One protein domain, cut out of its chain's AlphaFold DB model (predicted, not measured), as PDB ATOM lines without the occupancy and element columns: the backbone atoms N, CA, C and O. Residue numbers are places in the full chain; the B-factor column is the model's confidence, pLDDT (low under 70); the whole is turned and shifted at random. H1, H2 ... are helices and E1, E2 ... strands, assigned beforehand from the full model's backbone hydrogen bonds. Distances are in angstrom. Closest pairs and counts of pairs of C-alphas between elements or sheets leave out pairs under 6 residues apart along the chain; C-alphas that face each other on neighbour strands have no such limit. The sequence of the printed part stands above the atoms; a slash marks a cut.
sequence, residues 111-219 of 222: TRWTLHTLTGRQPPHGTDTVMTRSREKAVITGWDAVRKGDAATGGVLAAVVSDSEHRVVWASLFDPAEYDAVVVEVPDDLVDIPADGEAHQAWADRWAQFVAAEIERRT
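AT A GLANCE: This is residues 111 to 219 of the 222 residues of an uncharacterized protein of Streptomyces microflavus (UniProt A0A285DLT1). A strongly twisted sheet of five antiparallel strands curls round helix H1 on one face, while the longer helix H2 runs slantwise over the opposite face, making three layers. The printed part has 109 residues with five named strands and two named helices, in the order E1, E2, H1, E3, E4, E5, H2; across the sheet the order is E2, E1, E3, E4, E5. The class is mixed, and the whole is compact and rounded, with a radius of gyration of the C-alphas of 12.8 A and spans of 34 by 29 by 23 A.

HOW THE PARTS SIT: E1, residues 112 to 119, and edge strand E2, residues 125 to 132, form an antiparallel hairpin, with N 115 and O 129 within hydrogen-bond range at 2.9 A. H1, residues 135 to 148, is on the sheet; its closest C-alphas to E3, residues 156 to 162, are those of Val 146 and Val 156, 5.0 A apart. E2, H1 and E3 form a split strand-helix-strand unit, two strands running the same way with E1 between them, and its crossover is right-handed. E3 is antiparallel to E1, with N 116 and O 160 at 2.8 A. E3, E4, residues 168 to 175, and E5, residues 180 to 183, form a meander, each strand the antiparallel neighbour of the one before; N 159 and O 172 are 2.8 A apart, N 175 and O 180 2.8 A. H2, residues 197 to 219, is on the opposite face from H1, at a height over the sheet of 9.4 A; its closest C-alphas to E4 are those of Ile 215 and Asp 175, 6.5 A apart. On the local plane H2 and E4 stand at 41 degrees. H1 and H2 are apart. In both helices every O i to N i+4 pair is within hydrogen-bond range.

IN THESE COORDINATES: E1 begins at C-alpha 112 (131.318, 81.399, 0.971) and measures 21.9 A, E2 22.8 A, H1 20.0 A, E3 16.8 A, E4 20.0 A and E5 10.2 A. H2 measures 33.2 A and ends at C-alpha 219 (100.847, 65.664, -2.332).

THE WHOLE: The C-alphas of Thr 111 and Thr 219, the two farthest apart, are 36.1 A apart. The printed part has no cut; the link from E5 to H2, residues 184 to 196, is long. The model's pLDDT is under 70 at residue 111, residues 120 to 125 and residues 149 to 154.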
ATOM      1  N   THR A 111     131.672  85.268   2.582       62.53
ATOM      2  CA  THR A 111     130.992  85.220   1.261       62.53
ATOM      3  C   THR A 111     131.015  83.817   0.656       62.53
ATOM      4  O   THR A 111     130.678  83.665  -0.514       62.53
ATOM      5  N   ARG A 112     131.406  82.788   1.414       70.50
ATOM      6  CA  ARG A 112     131.318  81.399   0.971       70.50
ATOM      7  C   ARG A 112     129.969  80.848   1.415       70.50
ATOM      8  O   ARG A 112     129.736  80.691   2.607       70.50
ATOM      9  N   TRP A 113     129.100  80.609   0.447       84.19
ATOM     10  CA  TRP A 113     127.854  79.879   0.636       84.19
ATOM     11  C   TRP A 113     128.041  78.479   0.084       84.19
ATOM     12  O   TRP A 113     128.682  78.323  -0.957       84.19
ATOM     13  N   THR A 114     127.471  77.483   0.740       87.38
ATOM     14  CA  THR A 114     127.381  76.144   0.163       87.38
ATOM     15  C   THR A 114     125.932  75.895  -0.203       87.38
ATOM     16  O   THR A 114     125.038  76.068   0.621       87.38
ATOM     17  N   LEU A 115     125.698  75.573  -1.470       90.31
ATOM     18  CA  LEU A 115     124.413  75.116  -1.965       90.31
ATOM     19  C   LEU A 115     124.440  73.589  -1.984       90.31
ATOM     20  O   LEU A 115     125.149  73.009  -2.801       90.31
ATOM     21  N   HIS A 116     123.666  72.971  -1.104       90.38
ATOM     22  CA  HIS A 116     123.444  71.533  -1.061       90.38
ATOM     23  C   HIS A 116     122.165  71.228  -1.836       90.38
ATOM     24  O   HIS A 116     121.090  71.677  -1.435       90.38
ATOM     25  N   THR A 117     122.251  70.502  -2.946       90.19
ATOM     26  CA  THR A 117     121.078  70.071  -3.718       90.19
ATOM     27  C   THR A 117     120.835  68.582  -3.545       90.19
ATOM     28  O   THR A 117     121.770  67.792  -3.517       90.19
ATOM     29  N   LEU A 118     119.567  68.186  -3.460       88.06
ATOM     30  CA  LEU A 118     119.150  66.795  -3.596       88.06
ATOM     31  C   LEU A 118     118.617  66.586  -5.007       88.06
ATOM     32  O   LEU A 118     117.650  67.237  -5.402       88.06
ATOM     33  N   THR A 119     119.242  65.688  -5.762       81.94
ATOM     34  CA  THR A 119     118.867  65.373  -7.151       81.94
ATOM     35  C   THR A 119     118.371  63.936  -7.296       81.94
ATOM     36  O   THR A 119     118.839  63.055  -6.578       81.94
ATOM     37  N   GLY A 120     117.493  63.688  -8.274       64.62
ATOM     38  CA  GLY A 120     117.309  62.353  -8.859       64.62
ATOM     39  C   GLY A 120     116.355  61.376  -8.151       64.62
ATOM     40  O   GLY A 120     116.132  61.418  -6.942       64.62
ATOM     41  N   ARG A 121     115.787  60.460  -8.959       59.12
ATOM     42  CA  ARG A 121     114.910  59.350  -8.544       59.12
ATOM     43  C   ARG A 121     115.722  58.272  -7.826       59.12
ATOM     44  O   ARG A 121     116.427  57.521  -8.481       59.12
ATOM     45  N   GLN A 122     115.536  58.219  -6.510       54.56
ATOM     46  CA  GLN A 122     115.861  57.143  -5.569       54.56
ATOM     47  C   GLN A 122     117.164  56.329  -5.775       54.56
ATOM     48  O   GLN A 122     117.258  55.539  -6.714       54.56
ATOM     49  N   PRO A 123     118.077  56.347  -4.784       53.41
ATOM     50  CA  PRO A 123     118.145  57.293  -3.670       53.41
ATOM     51  C   PRO A 123     118.608  58.673  -4.175       53.41
ATOM     52  O   PRO A 123     119.497  58.733  -5.022       53.41
ATOM     53  N   PRO A 124     118.006  59.779  -3.702       59.56
ATOM     54  CA  PRO A 124     118.452  61.109  -4.089       59.56
ATOM     55  C   PRO A 124     119.909  61.326  -3.670       59.56
ATOM     56  O   PRO A 124     120.317  60.928  -2.579       59.56
ATOM     57  N   HIS A 125     120.692  61.970  -4.533       66.12
ATOM     58  CA  HIS A 125     122.097  62.256  -4.264       66.12
ATOM     59  C   HIS A 125     122.281  63.725  -3.890       66.12
ATOM     60  O   HIS A 125     121.827  64.620  -4.614       66.12
ATOM     61  N   GLY A 126     122.955  63.943  -2.758       73.38
ATOM     62  CA  GLY A 126     123.437  65.249  -2.326       73.38
ATOM     63  C   GLY A 126     124.561  65.731  -3.237       73.38
ATOM     64  O   GLY A 126     125.489  64.980  -3.531       73.38
ATOM     65  N   THR A 127     124.474  66.965  -3.722       78.88
ATOM     66  CA  THR A 127     125.572  67.631  -4.425       78.88
ATOM     67  C   THR A 127     125.841  68.982  -3.794       78.88
ATOM     68  O   THR A 127     124.934  69.802  -3.650       78.88
ATOM     69  N   ASP A 128     127.110  69.233  -3.497       82.88
ATOM     70  CA  ASP A 128     127.550  70.457  -2.845       82.88
ATOM     71  C   ASP A 128     128.205  71.386  -3.858       82.88
ATOM     72  O   ASP A 128     129.195  71.048  -4.510       82.88
ATOM     73  N   THR A 129     127.664  72.591  -3.983       84.81
ATOM     74  CA  THR A 129     128.239  73.647  -4.813       84.81
ATOM     75  C   THR A 129     128.671  74.810  -3.940       84.81
ATOM     76  O   THR A 129     127.853  75.501  -3.334       84.81
ATOM     77  N   VAL A 130     129.975  75.070  -3.911       83.75
ATOM     78  CA  VAL A 130     130.538  76.229  -3.217       83.75
ATOM     79  C   VAL A 130     130.350  77.483  -4.066       83.75
ATOM     80  O   VAL A 130     130.691  77.521  -5.247       83.75
ATOM     81  N   MET A 131     129.850  78.545  -3.446       81.12
ATOM     82  CA  MET A 131     129.512  79.798  -4.100       81.12
ATOM     83  C   MET A 131     130.151  80.985  -3.389       81.12
ATOM     84  O   MET A 131     129.977  81.174  -2.190       81.12
ATOM     85  N   THR A 132     130.816  81.856  -4.146       75.94
ATOM     86  CA  THR A 132     131.351  83.128  -3.637       75.94
ATOM     87  C   THR A 132     130.485  84.303  -4.091       75.94
ATOM     88  O   THR A 132     130.802  84.966  -5.082       75.94
ATOM     89  N   ARG A 133     129.338  84.519  -3.439       73.75
ATOM     90  CA  ARG A 133     128.322  85.522  -3.835       73.75
ATOM     91  C   ARG A 133     127.691  86.204  -2.613       73.75
ATOM     92  O   ARG A 133     128.064  85.917  -1.482       73.75
ATOM     93  N   SER A 134     126.753  87.133  -2.819       76.81
ATOM     94  CA  SER A 134     125.905  87.641  -1.727       76.81
ATOM     95  C   SER A 134     124.897  86.576  -1.279       76.81
ATOM     96  O   SER A 134     124.547  85.698  -2.072       76.81
ATOM     97  N   ARG A 135     124.382  86.685  -0.042       82.38
ATOM     98  CA  ARG A 135     123.326  85.795   0.485       82.38
ATOM     99  C   ARG A 135     122.145  85.698  -0.475       82.38
ATOM    100  O   ARG A 135     121.732  84.609  -0.842       82.38
ATOM    101  N   GLU A 136     121.640  86.847  -0.913       83.81
ATOM    102  CA  GLU A 136     120.505  86.936  -1.831       83.81
ATOM    103  C   GLU A 136     120.771  86.186  -3.143       83.81
ATOM    104  O   GLU A 136     119.935  85.415  -3.599       83.81
ATOM    105  N   LYS A 137     121.966  86.336  -3.730       82.75
ATOM    106  CA  LYS A 137     122.326  85.624  -4.964       82.75
ATOM    107  C   LYS A 137     122.522  84.124  -4.749       82.75
ATOM    108  O   LYS A 137     122.235  83.364  -5.672       82.75
ATOM    109  N   ALA A 138     122.996  83.698  -3.579       86.75
ATOM    110  CA  ALA A 138     123.060  82.282  -3.220       86.75
ATOM    111  C   ALA A 138     121.649  81.681  -3.113       86.75
ATOM    112  O   ALA A 138     121.368  80.676  -3.759       86.75
ATOM    113  N   VAL A 139     120.736  82.370  -2.421       90.94
ATOM    114  CA  VAL A 139     119.319  81.988  -2.305       90.94
ATOM    115  C   VAL A 139     118.630  81.932  -3.671       90.94
ATOM    116  O   VAL A 139     117.996  80.934  -3.986       90.94
ATOM    117  N   ILE A 140     118.802  82.948  -4.528       90.12
ATOM    118  CA  ILE A 140     118.258  82.943  -5.902       90.12
ATOM    119  C   ILE A 140     118.797  81.754  -6.711       90.12
ATOM    120  O   ILE A 140     118.055  81.135  -7.461       90.12
ATOM    121  N   THR A 141     120.073  81.402  -6.544       89.38
ATOM    122  CA  THR A 141     120.647  80.241  -7.245       89.38
ATOM    123  C   THR A 141     120.027  78.932  -6.745       89.38
ATOM    124  O   THR A 141     119.759  78.051  -7.555       89.38
ATOM    125  N   GLY A 142     119.744  78.819  -5.444       89.88
ATOM    126  CA  GLY A 142     118.996  77.691  -4.887       89.88
ATOM    127  C   GLY A 142     117.574  77.596  -5.445       89.88
ATOM    128  O   GLY A 142     117.164  76.524  -5.881       89.88
ATOM    129  N   TRP A 143     116.855  78.720  -5.516       92.94
ATOM    130  CA  TRP A 143     115.539  78.798  -6.160       92.94
ATOM    131  C   TRP A 143     115.577  78.315  -7.608       92.94
ATOM    132  O   TRP A 143     114.789  77.455  -7.995       92.94
ATOM    133  N   ASP A 144     116.505  78.851  -8.402       90.50
ATOM    134  CA  ASP A 144     116.665  78.478  -9.806       90.50
ATOM    135  C   ASP A 144     116.997  76.992  -9.961       90.50
ATOM    136  O   ASP A 144     116.547  76.372 -10.923       90.50
ATOM    137  N   ALA A 145     117.782  76.419  -9.043       88.38
ATOM    138  CA  ALA A 145     118.130  75.004  -9.062       88.38
ATOM    139  C   ALA A 145     116.884  74.125  -8.888       88.38
ATOM    140  O   ALA A 145     116.650  73.257  -9.724       88.38
ATOM    141  N   VAL A 146     116.064  74.394  -7.863       89.00
ATOM    142  CA  VAL A 146     114.830  73.634  -7.588       89.00
ATOM    143  C   VAL A 146     113.797  73.838  -8.702       89.00
ATOM    144  O   VAL A 146     113.253  72.869  -9.209       89.00
ATOM    145  N   ARG A 147     113.582  75.076  -9.169       88.69
ATOM    146  CA  ARG A 147     112.606  75.384 -10.236       88.69
ATOM    147  C   ARG A 147     112.939  74.773 -11.591       88.69
ATOM    148  O   ARG A 147     112.045  74.433 -12.356       88.69
ATOM    149  N   LYS A 148     114.229  74.685 -11.923       80.06
ATOM    150  CA  LYS A 148     114.685  74.014 -13.150       80.06
ATOM    151  C   LYS A 148     114.626  72.495 -13.024       80.06
ATOM    152  O   LYS A 148     114.719  71.809 -14.040       80.06
ATOM    153  N   GLY A 149     114.533  71.974 -11.802       66.75
ATOM    154  CA  GLY A 149     114.446  70.554 -11.538       66.75
ATOM    155  C   GLY A 149     113.026  70.042 -11.731       66.75
ATOM    156  O   GLY A 149     112.151  70.333 -10.929       66.75
ATOM    157  N   ASP A 150     112.801  69.225 -12.756       58.41
ATOM    158  CA  ASP A 150     111.590  68.413 -12.831       58.41
ATOM    159  C   ASP A 150     111.845  67.073 -12.116       58.41
ATOM    160  O   ASP A 150     112.724  66.289 -12.495       58.41
ATOM    161  N   ALA A 151     111.070  66.811 -11.061       54.97
ATOM    162  CA  ALA A 151     111.113  65.572 -10.288       54.97
ATOM    163  C   ALA A 151     110.913  64.316 -11.163       54.97
ATOM    164  O   ALA A 151     111.443  63.244 -10.851       54.97
ATOM    165  N   ALA A 152     110.191  64.434 -12.283       53.81
ATOM    166  CA  ALA A 152     109.971  63.350 -13.234       53.81
ATOM    167  C   ALA A 152     111.203  63.041 -14.105       53.81
ATOM    168  O   ALA A 152     111.350  61.898 -14.548       53.81
ATOM    169  N   THR A 153     112.104  64.010 -14.310       57.50
ATOM    170  CA  THR A 153     113.311  63.876 -15.157       57.50
ATOM    171  C   THR A 153     114.609  63.686 -14.369       57.50
ATOM    172  O   THR A 153     115.666  63.503 -14.968       57.50
ATOM    173  N   GLY A 154     114.541  63.672 -13.032       65.31
ATOM    174  CA  GLY A 154     115.712  63.534 -12.160       65.31
ATOM    175  C   GLY A 154     116.372  64.861 -11.779       65.31
ATOM    176  O   GLY A 154     117.550  64.877 -11.425       65.31
ATOM    177  N   GLY A 155     115.622  65.964 -11.848       79.56
ATOM    178  CA  GLY A 155     116.066  67.290 -11.436       79.56
ATOM    179  C   GLY A 155     116.311  67.451  -9.928       79.56
ATOM    180  O   GLY A 155     116.233  66.498  -9.148       79.56
ATOM    181  N   VAL A 156     116.625  68.684  -9.516       86.31
ATOM    182  CA  VAL A 156     116.799  69.060  -8.105       86.31
ATOM    183  C   VAL A 156     115.437  69.081  -7.411       86.31
ATOM    184  O   VAL A 156     114.588  69.899  -7.740       86.31
ATOM    185  N   LEU A 157     115.249  68.201  -6.429       88.75
ATOM    186  CA  LEU A 157     114.031  68.103  -5.620       88.75
ATOM    187  C   LEU A 157     114.027  69.093  -4.459       88.75
ATOM    188  O   LEU A 157     112.971  69.557  -4.040       88.75
ATOM    189  N   ALA A 158     115.205  69.392  -3.917       91.94
ATOM    190  CA  ALA A 158     115.362  70.312  -2.806       91.94
ATOM    191  C   ALA A 158     116.760  70.918  -2.770       91.94
ATOM    192  O   ALA A 158     117.719  70.347  -3.292       91.94
ATOM    193  N   ALA A 159     116.865  72.075  -2.133       94.06
ATOM    194  CA  ALA A 159     118.098  72.811  -1.973       94.06
ATOM    195  C   ALA A 159     118.192  73.442  -0.582       94.06
ATOM    196  O   ALA A 159     117.209  73.954  -0.050       94.06
ATOM    197  N   VAL A 160     119.401  73.463  -0.033       95.44
ATOM    198  CA  VAL A 160     119.752  74.160   1.205       95.44
ATOM    199  C   VAL A 160     120.935  75.070   0.923       95.44
ATOM    200  O   VAL A 160     121.887  74.669   0.260       95.44
ATOM    201  N   VAL A 161     120.884  76.301   1.424       93.38
ATOM    202  CA  VAL A 161     122.022  77.222   1.413       93.38
ATOM    203  C   VAL A 161     122.533  77.365   2.837       93.38
ATOM    204  O   VAL A 161     121.775  77.760   3.727       93.38
ATOM    205  N   SER A 162     123.821  77.096   3.038       91.12
ATOM    206  CA  SER A 162     124.509  77.315   4.308       91.12
ATOM    207  C   SER A 162     125.544  78.429   4.215       91.12
ATOM    208  O   SER A 162     126.065  78.731   3.137       91.12
ATOM    209  N   ASP A 163     125.846  79.045   5.353       85.94
ATOM    210  CA  ASP A 163     126.952  79.990   5.478       85.94
ATOM    211  C   ASP A 163     128.311  79.285   5.676       85.94
ATOM    212  O   ASP A 163     128.427  78.058   5.613       85.94
ATOM    213  N   SER A 164     129.363  80.074   5.904       77.00
ATOM    214  CA  SER A 164     130.722  79.578   6.143       77.00
ATOM    215  C   SER A 164     130.913  78.889   7.500       77.00
ATOM    216  O   SER A 164     131.957  78.285   7.721       77.00
ATOM    217  N   GLU A 165     129.962  79.029   8.428       78.38
ATOM    218  CA  GLU A 165     129.924  78.282   9.692       78.38
ATOM    219  C   GLU A 165     129.102  76.987   9.534       78.38
ATOM    220  O   GLU A 165     128.816  76.322  10.524       78.38
ATOM    221  N   HIS A 166     128.758  76.619   8.291       85.19
ATOM    222  CA  HIS A 166     127.922  75.477   7.932       85.19
ATOM    223  C   HIS A 166     126.515  75.519   8.542       85.19
ATOM    224  O   HIS A 166     125.880  74.485   8.727       85.19
ATOM    225  N   ARG A 167     125.989  76.716   8.814       89.88
ATOM    226  CA  ARG A 167     124.621  76.881   9.314       89.88
ATOM    227  C   ARG A 167     123.657  77.128   8.173       89.88
ATOM    228  O   ARG A 167     123.917  77.976   7.317       89.88
ATOM    229  N   VAL A 168     122.531  76.427   8.168       93.81
ATOM    230  CA  VAL A 168     121.453  76.632   7.199       93.81
ATOM    231  C   VAL A 168     120.868  78.031   7.360       93.81
ATOM    232  O   VAL A 168     120.405  78.418   8.431       93.81
ATOM    233  N   VAL A 169     120.854  78.797   6.267       92.56
ATOM    234  CA  VAL A 169     120.278  80.154   6.223       92.56
ATOM    235  C   VAL A 169     119.050  80.265   5.323       92.56
ATOM    236  O   VAL A 169     118.404  81.322   5.303       92.56
ATOM    237  N   TRP A 170     118.786  79.222   4.531       96.12
ATOM    238  CA  TRP A 170     117.648  79.085   3.626       96.12
ATOM    239  C   TRP A 170     117.520  77.632   3.149       96.12
ATOM    240  O   TRP A 170     118.534  76.985   2.884       96.12
ATOM    241  N   ALA A 171     116.287  77.153   2.983       96.56
ATOM    242  CA  ALA A 171     115.989  75.865   2.370       96.56
ATOM    243  C   ALA A 171     114.704  75.933   1.542       96.56
ATOM    244  O   ALA A 171     113.783  76.699   1.844       96.56
ATOM    245  N   SER A 172     114.641  75.115   0.498       95.62
ATOM    246  CA  SER A 172     113.481  74.997  -0.376       95.62
ATOM    247  C   SER A 172     113.377  73.598  -0.961       95.62
ATOM    248  O   SER A 172     114.379  72.894  -1.091       95.62
ATOM    249  N   LEU A 173     112.164  73.212  -1.333       92.56
ATOM    250  CA  LEU A 173     111.883  72.005  -2.098       92.56
ATOM    251  C   LEU A 173     110.856  72.272  -3.187       92.56
ATOM    252  O   LEU A 173     110.176  73.295  -3.166       92.56
ATOM    253  N   PHE A 174     110.772  71.356  -4.141       89.88
ATOM    254  CA  PHE A 174     109.761  71.363  -5.184       89.88
ATOM    255  C   PHE A 174     108.421  70.879  -4.620       89.88
ATOM    256  O   PHE A 174     108.355  69.790  -4.048       89.88
ATOM    257  N   ASP A 175     107.365  71.672  -4.787       88.38
ATOM    258  CA  ASP A 175     106.000  71.313  -4.413       88.38
ATOM    259  C   ASP A 175     105.249  70.773  -5.642       88.38
ATOM    260  O   ASP A 175     104.952  71.538  -6.563       88.38
ATOM    261  N   PRO A 176     104.911  69.470  -5.689       82.56
ATOM    262  CA  PRO A 176     104.182  68.901  -6.819       82.56
ATOM    263  C   PRO A 176     102.773  69.474  -7.003       82.56
ATOM    264  O   PRO A 176     102.249  69.412  -8.113       82.56
ATOM    265  N   ALA A 177     102.156  70.000  -5.940       84.69
ATOM    266  CA  ALA A 177     100.803  70.544  -5.985       84.69
ATOM    267  C   ALA A 177     100.768  71.915  -6.670       84.69
ATOM    268  O   ALA A 177      99.899  72.185  -7.496       84.69
ATOM    269  N   GLU A 178     101.736  72.771  -6.338       85.75
ATOM    270  CA  GLU A 178     101.871  74.112  -6.922       85.75
ATOM    271  C   GLU A 178     102.700  74.104  -8.214       85.75
ATOM    272  O   GLU A 178     102.660  75.065  -8.983       85.75
ATOM    273  N   TYR A 179     103.433  73.014  -8.464       85.06
ATOM    274  CA  TYR A 179     104.407  72.887  -9.548       85.06
ATOM    275  C   TYR A 179     105.448  74.029  -9.535       85.06
ATOM    276  O   TYR A 179     105.925  74.484 -10.574       85.06
ATOM    277  N   ASP A 180     105.801  74.503  -8.339       88.19
ATOM    278  CA  ASP A 180     106.845  75.500  -8.098       88.19
ATOM    279  C   ASP A 180     107.666  75.089  -6.867       88.19
ATOM    280  O   ASP A 180     107.328  74.176  -6.114       88.19
ATOM    281  N   ALA A 181     108.790  75.757  -6.667       90.50
ATOM    282  CA  ALA A 181     109.554  75.644  -5.447       90.50
ATOM    283  C   ALA A 181     108.838  76.375  -4.292       90.50
ATOM    284  O   ALA A 181     108.231  77.433  -4.476       90.50
ATOM    285  N   VAL A 182     108.996  75.869  -3.073       93.38
ATOM    286  CA  VAL A 182     108.468  76.471  -1.842       93.38
ATOM    287  C   VAL A 182     109.549  76.524  -0.771       93.38
ATOM    288  O   VAL A 182     110.433  75.666  -0.721       93.38
ATOM    289  N   VAL A 183     109.513  77.547   0.085       96.06
ATOM    290  CA  VAL A 183     110.414  77.636   1.247       96.06
ATOM    291  C   VAL A 183     109.932  76.677   2.323       96.06
ATOM    292  O   VAL A 183     108.731  76.588   2.580       96.06
ATOM    293  N   VAL A 184     110.872  76.002   2.979       95.38
ATOM    294  CA  VAL A 184     110.584  75.128   4.119       95.38
ATOM    295  C   VAL A 184     111.419  75.516   5.326       95.38
ATOM    296  O   VAL A 184     112.569  75.938   5.199       95.38
ATOM    297  N   GLU A 185     110.828  75.364   6.506       95.50
ATOM    298  CA  GLU A 185     111.560  75.456   7.763       95.50
ATOM    299  C   GLU A 185     112.297  74.140   8.005       95.50
ATOM    300  O   GLU A 185     111.718  73.056   7.911       95.50
ATOM    301  N   VAL A 186     113.593  74.248   8.281       94.25
ATOM    302  CA  VAL A 186     114.454  73.094   8.524       94.25
ATOM    303  C   VAL A 186     114.385  72.729  10.010       94.25
ATOM    304  O   VAL A 186     114.505  73.629  10.842       94.25
ATOM    305  N   PRO A 187     114.195  71.444  10.358       95.19
ATOM    306  CA  PRO A 187     114.250  70.969  11.739       95.19
ATOM    307  C   PRO A 187     115.554  71.343  12.455       95.19
ATOM    308  O   PRO A 187     116.609  71.394  11.824       95.19
ATOM    309  N   ASP A 188     115.500  71.529  13.778       94.19
ATOM    310  CA  ASP A 188     116.665  71.916  14.591       94.19
ATOM    311  C   ASP A 188     117.860  70.957  14.427       94.19
ATOM    312  O   ASP A 188     119.007  71.400  14.416       94.19
ATOM    313  N   ASP A 189     117.609  69.655  14.230       92.94
ATOM    314  CA  ASP A 189     118.638  68.628  14.002       92.94
ATOM    315  C   ASP A 189     119.346  68.739  12.640       92.94
ATOM    316  O   ASP A 189     120.346  68.062  12.411       92.94
ATOM    317  N   LEU A 190     118.850  69.592  11.742       95.62
ATOM    318  CA  LEU A 190     119.371  69.793  10.390       95.62
ATOM    319  C   LEU A 190     119.913  71.212  10.150       95.62
ATOM    320  O   LEU A 190     120.417  71.483   9.057       95.62
ATOM    321  N   VAL A 191     119.834  72.107  11.144       95.06
ATOM    322  CA  VAL A 191     120.301  73.504  11.042       95.06
ATOM    323  C   VAL A 191     121.817  73.598  10.876       95.06
ATOM    324  O   VAL A 191     122.290  74.496  10.180       95.06
ATOM    325  N   ASP A 192     122.572  72.694  11.490       92.50
ATOM    326  CA  ASP A 192     124.030  72.674  11.410       92.50
ATOM    327  C   ASP A 192     124.478  71.515  10.508       92.50
ATOM    328  O   ASP A 192     124.180  70.349  10.770       92.50
ATOM    329  N   ILE A 193     125.189  71.840   9.429       90.94
ATOM    330  CA  ILE A 193     125.666  70.879   8.432       90.94
ATOM    331  C   ILE A 193     127.088  70.442   8.813       90.94
ATOM    332  O   ILE A 193     127.993  71.275   8.884       90.94
ATOM    333  N   PRO A 194     127.354  69.149   9.042       89.38
ATOM    334  CA  PRO A 194     128.719  68.687   9.269       89.38
ATOM    335  C   PRO A 194     129.597  68.937   8.034       89.38
ATOM    336  O   PRO A 194     129.125  68.844   6.902       89.38
ATOM    337  N   ALA A 195     130.875  69.263   8.241       78.75
ATOM    338  CA  ALA A 195     131.757  69.695   7.155       78.75
ATOM    339  C   ALA A 195     132.036  68.596   6.113       78.75
ATOM    340  O   ALA A 195     132.063  68.893   4.921       78.75
ATOM    341  N   ASP A 196     132.245  67.353   6.557       82.56
ATOM    342  CA  ASP A 196     132.511  66.180   5.721       82.56
ATOM    343  C   ASP A 196     132.341  64.857   6.510       82.56
ATOM    344  O   ASP A 196     131.898  64.830   7.664       82.56
ATOM    345  N   GLY A 197     132.650  63.733   5.853       85.88
ATOM    346  CA  GLY A 197     132.725  62.407   6.472       85.88
ATOM    347  C   GLY A 197     131.373  61.766   6.800       85.88
ATOM    348  O   GLY A 197     130.336  62.102   6.233       85.88
ATOM    349  N   GLU A 198     131.390  60.805   7.729       88.62
ATOM    350  CA  GLU A 198     130.199  60.026   8.108       88.62
ATOM    351  C   GLU A 198     129.087  60.897   8.704       88.62
ATOM    352  O   GLU A 198     127.910  60.668   8.431       88.62
ATOM    353  N   ALA A 199     129.447  61.929   9.472       88.50
ATOM    354  CA  ALA A 199     128.478  62.865  10.035       88.50
ATOM    355  C   ALA A 199     127.756  63.654   8.933       88.50
ATOM    356  O   ALA A 199     126.539  63.825   8.998       88.50
ATOM    357  N   HIS A 200     128.486  64.093   7.902       88.75
ATOM    358  CA  HIS A 200     127.890  64.779   6.758       88.75
ATOM    359  C   HIS A 200     126.959  63.850   5.974       88.75
ATOM    360  O   HIS A 200     125.854  64.251   5.618       88.75
ATOM    361  N   GLN A 201     127.357  62.590   5.768       87.25
ATOM    362  CA  GLN A 201     126.496  61.610   5.109       87.25
ATOM    363  C   GLN A 201     125.209  61.355   5.907       87.25
ATOM    364  O   GLN A 201     124.122  61.374   5.336       87.25
ATOM    365  N   ALA A 202     125.310  61.196   7.230       90.56
ATOM    366  CA  ALA A 202     124.144  61.025   8.094       90.56
ATOM    367  C   ALA A 202     123.199  62.241   8.039       90.56
ATOM    368  O   ALA A 202     121.978  62.077   8.007       90.56
ATOM    369  N   TRP A 203     123.754  63.456   7.982       93.75
ATOM    370  CA  TRP A 203     122.976  64.678   7.768       93.75
ATOM    371  C   TRP A 203     122.280  64.672   6.398       93.75
ATOM    372  O   TRP A 203     121.082  64.943   6.328       93.75
ATOM    373  N   ALA A 204     122.988  64.309   5.323       90.25
ATOM    374  CA  ALA A 204     122.429  64.262   3.972       90.25
ATOM    375  C   ALA A 204     121.282  63.241   3.861       90.25
ATOM    376  O   ALA A 204     120.234  63.545   3.286       90.25
ATOM    377  N   ASP A 205     121.437  62.068   4.479       90.50
ATOM    378  CA  ASP A 205     120.402  61.032   4.539       90.50
ATOM    379  C   ASP A 205     119.173  61.521   5.319       90.50
ATOM    380  O   ASP A 205     118.028  61.342   4.891       90.50
ATOM    381  N   ARG A 206     119.393  62.191   6.457       94.00
ATOM    382  CA  ARG A 206     118.327  62.770   7.282       94.00
ATOM    383  C   ARG A 206     117.587  63.896   6.554       94.00
ATOM    384  O   ARG A 206     116.357  63.960   6.626       94.00
ATOM    385  N   TRP A 207     118.311  64.743   5.825       93.12
ATOM    386  CA  TRP A 207     117.744  65.785   4.970       93.12
ATOM    387  C   TRP A 207     116.887  65.182   3.850       93.12
ATOM    388  O   TRP A 207     115.747  65.603   3.655       93.12
ATOM    389  N   ALA A 208     117.369  64.132   3.179       90.44
ATOM    390  CA  ALA A 208     116.603  63.421   2.158       90.44
ATOM    391  C   ALA A 208     115.300  62.816   2.707       90.44
ATOM    392  O   ALA A 208     114.250  62.933   2.072       90.44
ATOM    393  N   GLN A 209     115.339  62.222   3.905       91.62
ATOM    394  CA  GLN A 209     114.142  61.706   4.579       91.62
ATOM    395  C   GLN A 209     113.137  62.815   4.905       91.62
ATOM    396  O   GLN A 209     111.937  62.635   4.699       91.62
ATOM    397  N   PHE A 210     113.612  63.962   5.400       94.19
ATOM    398  CA  PHE A 210     112.756  65.115   5.672       94.19
ATOM    399  C   PHE A 210     112.066  65.618   4.396       94.19
ATOM    400  O   PHE A 210     110.851  65.808   4.395       94.19
ATOM    401  N   VAL A 211     112.819  65.781   3.304       91.19
ATOM    402  CA  VAL A 211     112.281  66.239   2.015       91.19
ATOM    403  C   VAL A 211     111.244  65.261   1.471       91.19
ATOM    404  O   VAL A 211     110.170  65.690   1.056       91.19
ATOM    405  N   ALA A 212     111.520  63.954   1.516       89.38
ATOM    406  CA  ALA A 212     110.572  62.934   1.073       89.38
ATOM    407  C   ALA A 212     109.250  63.002   1.858       89.38
ATOM    408  O   ALA A 212     108.177  63.029   1.254       89.38
ATOM    409  N   ALA A 213     109.329  63.108   3.189       91.44
ATOM    410  CA  ALA A 213     108.152  63.233   4.043       91.44
ATOM    411  C   ALA A 213     107.368  64.528   3.765       91.44
ATOM    412  O   ALA A 213     106.139  64.520   3.759       91.44
ATOM    413  N   GLU A 214     108.050  65.649   3.517       92.19
ATOM    414  CA  GLU A 214     107.384  66.924   3.238       92.19
ATOM    415  C   GLU A 214     106.686  66.945   1.871       92.19
ATOM    416  O   GLU A 214     105.558  67.431   1.772       92.19
ATOM    417  N   ILE A 215     107.296  66.352   0.842       88.12
ATOM    418  CA  ILE A 215     106.670  66.189  -0.478       88.12
ATOM    419  C   ILE A 215     105.425  65.293  -0.386       88.12
ATOM    420  O   ILE A 215     104.380  65.624  -0.951       88.12
ATOM    421  N   GLU A 216     105.501  64.181   0.352       88.69
ATOM    422  CA  GLU A 216     104.356  63.291   0.573       88.69
ATOM    423  C   GLU A 216     103.214  64.025   1.292       88.69
ATOM    424  O   GLU A 216     102.070  64.002   0.830       88.69
ATOM    425  N   ARG A 217     103.525  64.768   2.368       89.94
ATOM    426  CA  ARG A 217     102.540  65.579   3.110       89.94
ATOM    427  C   ARG A 217     101.803  66.583   2.227       89.94
ATOM    428  O   ARG A 217     100.617  66.821   2.454       89.94
ATOM    429  N   ARG A 218     102.490  67.193   1.259       86.56
ATOM    430  CA  ARG A 218     101.915  68.190   0.340       86.56
ATOM    431  C   ARG A 218     101.094  67.547  -0.766       86.56
ATOM    432  O   ARG A 218     100.001  68.018  -1.049       86.56
ATOM    433  N   THR A 219     101.559  66.420  -1.294       84.94
ATOM    434  CA  THR A 219     100.847  65.664  -2.332       84.94
ATOM    435  C   THR A 219      99.501  65.132  -1.828       84.94
ATOM    436  O   THR A 219      98.524  65.162  -2.561       84.94
TER     437      THR A 219